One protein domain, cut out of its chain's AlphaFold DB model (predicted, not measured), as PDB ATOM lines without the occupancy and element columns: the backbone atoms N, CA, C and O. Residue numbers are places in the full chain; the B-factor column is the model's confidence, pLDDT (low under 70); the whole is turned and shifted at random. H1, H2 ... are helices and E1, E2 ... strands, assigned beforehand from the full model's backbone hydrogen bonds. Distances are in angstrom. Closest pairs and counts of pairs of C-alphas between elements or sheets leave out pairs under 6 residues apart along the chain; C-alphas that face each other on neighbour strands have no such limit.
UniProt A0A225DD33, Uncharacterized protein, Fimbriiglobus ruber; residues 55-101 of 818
ATOM      1  N   ALA A  55      70.212 -31.163 101.197       46.16
ATOM      2  CA  ALA A  55      70.555 -30.111 100.238       46.16
ATOM      3  C   ALA A  55      71.363 -28.940 100.843       46.16
ATOM      4  O   ALA A  55      71.116 -27.789 100.494       46.16
ATOM      5  N   ALA A  56      72.329 -29.221 101.730       58.66
ATOM      6  CA  ALA A  56      73.378 -28.267 102.119       58.66
ATOM      7  C   ALA A  56      74.583 -28.960 102.799       58.66
ATOM      8  O   ALA A  56      74.638 -29.071 104.019       58.66
ATOM      9  N   THR A  57      75.576 -29.394 102.016       75.56
ATOM     10  CA  THR A  57      76.951 -29.646 102.516       75.56
ATOM     11  C   THR A  57      78.017 -28.874 101.739       75.56
ATOM     12  O   THR A  57      79.190 -28.932 102.090       75.56
ATOM     13  N   HIS A  58      77.631 -28.142 100.691       91.19
ATOM     14  CA  HIS A  58      78.533 -27.376  99.832       91.19
ATOM     15  C   HIS A  58      77.972 -25.974  99.578       91.19
ATOM     16  O   HIS A  58      76.754 -25.780  99.609       91.19
ATOM     17  N   ALA A  59      78.847 -25.019  99.278       95.31
ATOM     18  CA  ALA A  59      78.462 -23.710  98.764       95.31
ATOM     19  C   ALA A  59      77.787 -23.817  97.375       95.31
ATOM     20  O   ALA A  59      78.186 -24.675  96.577       95.31
ATOM     21  N   PRO A  60      76.803 -22.954  97.049       94.94
ATOM     22  CA  PRO A  60      76.254 -22.836  95.692       94.94
ATOM     23  C   PRO A  60      77.330 -22.318  94.722       94.94
ATOM     24  O   PRO A  60      78.326 -21.755  95.168       94.94
ATOM     25  N   LYS A  61      77.173 -22.466  93.399       92.06
ATOM     26  CA  LYS A  61      78.272 -22.228  92.431       92.06
ATOM     27  C   LYS A  61      78.875 -20.814  92.445       92.06
ATOM     28  O   LYS A  61      80.024 -20.665  92.046       92.06
ATOM     29  N   GLY A  62      78.140 -19.801  92.910       93.38
ATOM     30  CA  GLY A  62      78.653 -18.434  93.095       93.38
ATOM     31  C   GLY A  62      79.527 -18.227  94.342       93.38
ATOM     32  O   GLY A  62      80.062 -17.141  94.525       93.38
ATOM     33  N   GLY A  63      79.669 -19.247  95.193       95.75
ATOM     34  CA  GLY A  63      80.220 -19.125  96.541       95.75
ATOM     35  C   GLY A  63      79.205 -18.582  97.554       95.75
ATOM     36  O   GLY A  63      78.081 -18.225  97.199       95.75
ATOM     37  N   VAL A  64      79.582 -18.574  98.834       96.44
ATOM     38  CA  VAL A  64      78.791 -17.991  99.931       96.44
ATOM     39  C   VAL A  64      79.663 -17.691 101.153       96.44
ATOM     40  O   VAL A  64      80.466 -18.527 101.568       96.44
ATOM     41  N   THR A  65      79.482 -16.516 101.754       96.94
ATOM     42  CA  THR A  65      80.058 -16.168 103.061       96.94
ATOM     43  C   THR A  65      79.190 -16.744 104.179       96.94
ATOM     44  O   THR A  65      77.970 -16.567 104.159       96.94
ATOM     45  N   VAL A  66      79.800 -17.425 105.152       96.38
ATOM     46  CA  VAL A  66      79.116 -17.979 106.332       96.38
ATOM     47  C   VAL A  66      79.971 -17.755 107.578       96.38
ATOM     48  O   VAL A  66      81.118 -18.196 107.630       96.38
ATOM     49  N   GLY A  67      79.439 -17.056 108.581       93.12
ATOM     50  CA  GLY A  67      80.153 -16.742 109.822       93.12
ATOM     51  C   GLY A  67      81.437 -15.937 109.589       93.12
ATOM     52  O   GLY A  67      82.439 -16.169 110.264       93.12
ATOM     53  N   GLY A  68      81.441 -15.055 108.581       93.19
ATOM     54  CA  GLY A  68      82.616 -14.275 108.174       93.19
ATOM     55  C   GLY A  68      83.698 -15.061 107.418       93.19
ATOM     56  O   GLY A  68      84.805 -14.557 107.263       93.19
ATOM     57  N   LYS A  69      83.412 -16.289 106.956       95.69
ATOM     58  CA  LYS A  69      84.313 -17.085 106.104       95.69
ATOM     59  C   LYS A  69      83.700 -17.320 104.732       95.69
ATOM     60  O   LYS A  69      82.569 -17.789 104.640       95.69
ATOM     61  N   ASP A  70      84.463 -17.048 103.680       96.75
ATOM     62  CA  ASP A  70      84.042 -17.300 102.303       96.75
ATOM     63  C   ASP A  70      84.274 -18.757 101.897       96.75
ATOM     64  O   ASP A  70      85.374 -19.297 102.028       96.75
ATOM     65  N   TYR A  71      83.226 -19.384 101.365       96.38
ATOM     66  CA  TYR A  71      83.265 -20.714 100.770       96.38
ATOM     67  C   TYR A  71      83.059 -20.584  99.261       96.38
ATOM     68  O   TYR A  71      82.001 -20.147  98.807       96.38
ATOM     69  N   VAL A  72      84.065 -20.967  98.473       95.56
ATOM     70  CA  VAL A  72      84.026 -20.943  97.001       95.56
ATOM     71  C   VAL A  72      82.995 -21.957  96.492       95.56
ATOM     72  O   VAL A  72      82.746 -22.971  97.139       95.56
ATOM     73  N   GLY A  73      82.367 -21.717  95.339       96.12
ATOM     74  CA  GLY A  73      81.284 -22.576  94.857       96.12
ATOM     75  C   GLY A  73      81.661 -24.057  94.734       96.12
ATOM     76  O   GLY A  73      82.654 -24.412  94.105       96.12
ATOM     77  N   GLY A  74      80.863 -24.933  95.356       93.69
ATOM     78  CA  GLY A  74      81.153 -26.365  95.489       93.69
ATOM     79  C   GLY A  74      82.073 -26.750  96.662       93.69
ATOM     80  O   GLY A  74      82.184 -27.939  96.971       93.69
ATOM     81  N   GLN A  75      82.693 -25.800  97.366       95.44
ATOM     82  CA  GLN A  75      83.483 -26.068  98.574       95.44
ATOM     83  C   GLN A  75      82.583 -26.558  99.715       95.44
ATOM     84  O   GLN A  75      81.465 -26.073  99.887       95.44
ATOM     85  N   PHE A  76      83.063 -27.534 100.490       96.06
ATOM     86  CA  PHE A  76      82.330 -28.094 101.626       96.06
ATOM     87  C   PHE A  76      82.213 -27.082 102.777       96.06
ATOM     88  O   PHE A  76      83.212 -26.470 103.159       96.06
ATOM     89  N   ILE A  77      81.012 -26.944 103.349       96.00
ATOM     90  CA  ILE A  77      80.746 -26.096 104.521       96.00
ATOM     91  C   ILE A  77      80.565 -27.013 105.745       96.00
ATOM     92  O   ILE A  77      79.621 -27.808 105.750       96.00
ATOM     93  N   PRO A  78      81.433 -26.943 106.773       94.81
ATOM     94  CA  PRO A  78      81.304 -27.766 107.976       94.81
ATOM     95  C   PRO A  78      79.990 -27.523 108.725       94.81
ATOM     96  O   PRO A  78      79.523 -26.385 108.816       94.81
ATOM     97  N   SER A  79      79.435 -28.576 109.333       91.19
ATOM     98  CA  SER A  79      78.210 -28.490 110.140       91.19
ATOM     99  C   SER A  79      78.337 -27.460 111.258       91.19
ATOM    100  O   SER A  79      77.475 -26.608 111.372       91.19
ATOM    101  N   GLU A  80      79.463 -27.420 111.972       91.81
ATOM    102  CA  GLU A  80      79.730 -26.440 113.038       91.81
ATOM    103  C   GLU A  80      79.635 -24.970 112.589       91.81
ATOM    104  O   GLU A  80      79.366 -24.086 113.405       91.81
ATOM    105  N   VAL A  81      79.887 -24.699 111.304       94.56
ATOM    106  CA  VAL A  81      79.787 -23.358 110.706       94.56
ATOM    107  C   VAL A  81      78.356 -23.095 110.241       94.56
ATOM    108  O   VAL A  81      77.847 -21.999 110.452       94.56
ATOM    109  N   LEU A  82      77.671 -24.107 109.695       93.50
ATOM    110  CA  LEU A  82      76.237 -24.038 109.405       93.50
ATOM    111  C   LEU A  82      75.401 -23.870 110.678       93.50
ATOM    112  O   LEU A  82      74.476 -23.072 110.685       93.50
ATOM    113  N   ASP A  83      75.716 -24.552 111.774       92.62
ATOM    114  CA  ASP A  83      74.967 -24.459 113.027       92.62
ATOM    115  C   ASP A  83      75.035 -23.029 113.582       92.62
ATOM    116  O   ASP A  83      73.991 -22.436 113.866       92.62
ATOM    117  N   LYS A  84      76.237 -22.431 113.577       92.38
ATOM    118  CA  LYS A  84      76.507 -21.031 113.958       92.38
ATOM    119  C   LYS A  84      76.015 -19.983 112.946       92.38
ATOM    120  O   LYS A  84      75.953 -18.809 113.298       92.38
ATOM    121  N   ALA A  85      75.665 -20.374 111.719       94.38
ATOM    122  CA  ALA A  85      75.187 -19.448 110.694       94.38
ATOM    123  C   ALA A  85      73.839 -18.815 111.070       94.38
ATOM    124  O   ALA A  85      72.936 -19.480 111.591       94.38
ATOM    125  N   THR A  86      73.659 -17.544 110.731       95.75
ATOM    126  CA  THR A  86      72.387 -16.831 110.882       95.75
ATOM    127  C   THR A  86      71.281 -17.436 109.996       95.75
ATOM    128  O   THR A  86      71.567 -18.110 108.997       95.75
ATOM    129  N   PRO A  87      69.990 -17.191 110.306       93.56
ATOM    130  CA  PRO A  87      68.882 -17.598 109.440       93.56
ATOM    131  C   PRO A  87      68.993 -17.048 108.008       93.56
ATOM    132  O   PRO A  87      68.618 -17.736 107.060       93.56
ATOM    133  N   GLU A  88      69.556 -15.848 107.832       89.38
ATOM    134  CA  GLU A  88      69.770 -15.250 106.511       89.38
ATOM    135  C   GLU A  88      70.858 -15.949 105.697       89.38
ATOM    136  O   GLU A  88      70.676 -16.174 104.503       89.38
ATOM    137  N   GLU A  89      71.989 -16.307 106.311       93.94
ATOM    138  CA  GLU A  89      73.038 -17.083 105.639       93.94
ATOM    139  C   GLU A  89      72.497 -18.459 105.230       93.94
ATOM    140  O   GLU A  89      72.644 -18.869 104.078       93.94
ATOM    141  N   LYS A  90      71.756 -19.126 106.127       94.00
ATOM    142  CA  LYS A  90      71.037 -20.380 105.837       94.00
ATOM    143  C   LYS A  90      70.074 -20.232 104.648       94.00
ATOM    144  O   LYS A  90      70.049 -21.101 103.774       94.00
ATOM    145  N   ALA A  91      69.336 -19.123 104.566       91.69
ATOM    146  CA  ALA A  91      68.455 -18.822 103.437       91.69
ATOM    147  C   ALA A  91      69.229 -18.565 102.128       91.69
ATOM    148  O   ALA A  91      68.865 -19.125 101.092       91.69
ATOM    149  N   LYS A  92      70.327 -17.794 102.167       91.06
ATOM    150  CA  LYS A  92      71.197 -17.510 101.006       91.06
ATOM    151  C   LYS A  92      71.797 -18.797 100.420       91.06
ATOM    152  O   LYS A  92      71.768 -18.981  99.203       91.06
ATOM    153  N   ILE A  93      72.248 -19.728 101.268       93.44
ATOM    154  CA  ILE A  93      72.740 -21.056 100.849       93.44
ATOM    155  C   ILE A  93      71.635 -21.838 100.120       93.44
ATOM    156  O   ILE A  93      71.847 -22.319  99.005       93.44
ATOM    157  N   ALA A  94      70.441 -21.937 100.717       90.44
ATOM    158  CA  ALA A  94      69.315 -22.668 100.133       90.44
ATOM    159  C   ALA A  94      68.831 -22.055  98.802       90.44
ATOM    160  O   ALA A  94      68.561 -22.781  97.841       90.44
ATOM    161  N   GLN A  95      68.764 -20.724  98.716       88.62
ATOM    162  CA  GLN A  95      68.361 -20.001  97.509       88.62
ATOM    163  C   GLN A  95      69.387 -20.155  96.376       88.62
ATOM    164  O   GLN A  95      68.999 -20.339  95.220       88.62
ATOM    165  N   GLY A  96      70.686 -20.155  96.696       86.75
ATOM    166  CA  GLY A  96      71.748 -20.448  95.734       86.75
ATOM    167  C   GLY A  96      71.578 -21.825  95.086       86.75
ATOM    168  O   GLY A  96      71.548 -21.926  93.859       86.75
ATOM    169  N   HIS A  97      71.351 -22.870  95.892       84.88
ATOM    170  CA  HIS A  97      71.099 -24.227  95.385       84.88
ATOM    171  C   HIS A  97      69.811 -24.336  94.556       84.88
ATOM    172  O   HIS A  97      69.784 -25.062  93.561       84.88
ATOM    173  N   ALA A  98      68.757 -23.585  94.892       79.06
ATOM    174  CA  ALA A  98      67.531 -23.530  94.088       79.06
ATOM    175  C   ALA A  98      67.752 -22.872  92.708       79.06
ATOM    176  O   ALA A  98      67.230 -23.348  91.691       79.06
ATOM    177  N   ASN A  99      68.566 -21.816  92.643       77.50
ATOM    178  CA  ASN A  99      68.949 -21.163  91.387       77.50
ATOM    179  C   ASN A  99      69.846 -22.072  90.524       77.50
ATOM    180  O   ASN A  99      69.645 -22.175  89.311       77.50
ATOM    181  N   ASP A 100      70.776 -22.795  91.156       76.00
ATOM    182  CA  ASP A 100      71.629 -23.793  90.506       76.00
ATOM    183  C   ASP A 100      70.832 -24.981  89.943       76.00
ATOM    184  O   ASP A 100      71.098 -25.427  88.824       76.00
ATOM    185  N   ALA A 101      69.835 -25.476  90.683       68.81
ATOM    186  CA  ALA A 101      68.971 -26.582  90.265       68.81
ATOM    187  C   ALA A 101      67.991 -26.200  89.138       68.81
ATOM    188  O   ALA A 101      67.602 -27.053  88.340       68.81
TER     189      ALA A 101
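What this domain is: This is residues 55 to 101 of the 818 residues of an uncharacterized protein of Fimbriiglobus ruber (UniProt A0A225DD33). A small two-strand hairpin, E1 and E2, has the longer helix H2 running beside E1, on the side away from E2, while the short helix H1 sits near the end where the hairpin turns. Two stretches with no named element, residues 55 to 63 and 72 to 78, lead into E1 and from E2 to H1. The printed part has 47 residues, with two named strands and two named helices in the order E1, E2, H1, H2; the two-strand sheet is antiparallel and the class is mixed, helices and strands. The whole is compact and rounded, with a radius of gyration of the C-alphas of 9.2 A and spans of 25 by 18 by 16 A.

Where its parts are: The printed part begins at Ala 55, C-alpha at (70.555, -30.111, 100.238). E1 is residues 64 to 66, 6.4 A long, from C-alpha 64 at (78.791, -17.991, 99.931). E2 is residues 69 to 71, 6.5 A. H1 is residues 79 to 84, 8.6 A. H2 is residues 87 to 101, 21.2 A, ending at C-alpha 101 at (68.971, -26.582, 90.265).

How they stand to each other: E1 and E2 form a hairpin, antiparallel at 145 degrees; N 64 and O 71 are 2.9 A apart and N 66 and O 69 2.8 A, within hydrogen-bond range. The closest C-alphas of E1 and H2 are those of Val 66 and Glu 89, 6.2 A apart. E2 and H2 are apart. The closest C-alphas of E1 and H1 are those of Val 66 and Val 81, 7.0 A apart. H1 and H2 are close but not clearly touching, with the C-alphas of Leu 82 and Lys 90 closest at 7.3 A; they run opposite ways at a steep tilt of 48 degrees. In H2 every O i to N i+4 pair is within hydrogen-bond range; in H1 1 of 2 is.

The domain as a whole: The C-alphas farthest apart are those of Gly 68 and Ala 101, 25.7 A. The printed part has no cut. The links E1 to E2 and H1 to H2 are tight, and E2 to H1 is short. Mean pLDDT of the printed part is 89.8; residues 55 to 56 and residue 101 are under 70.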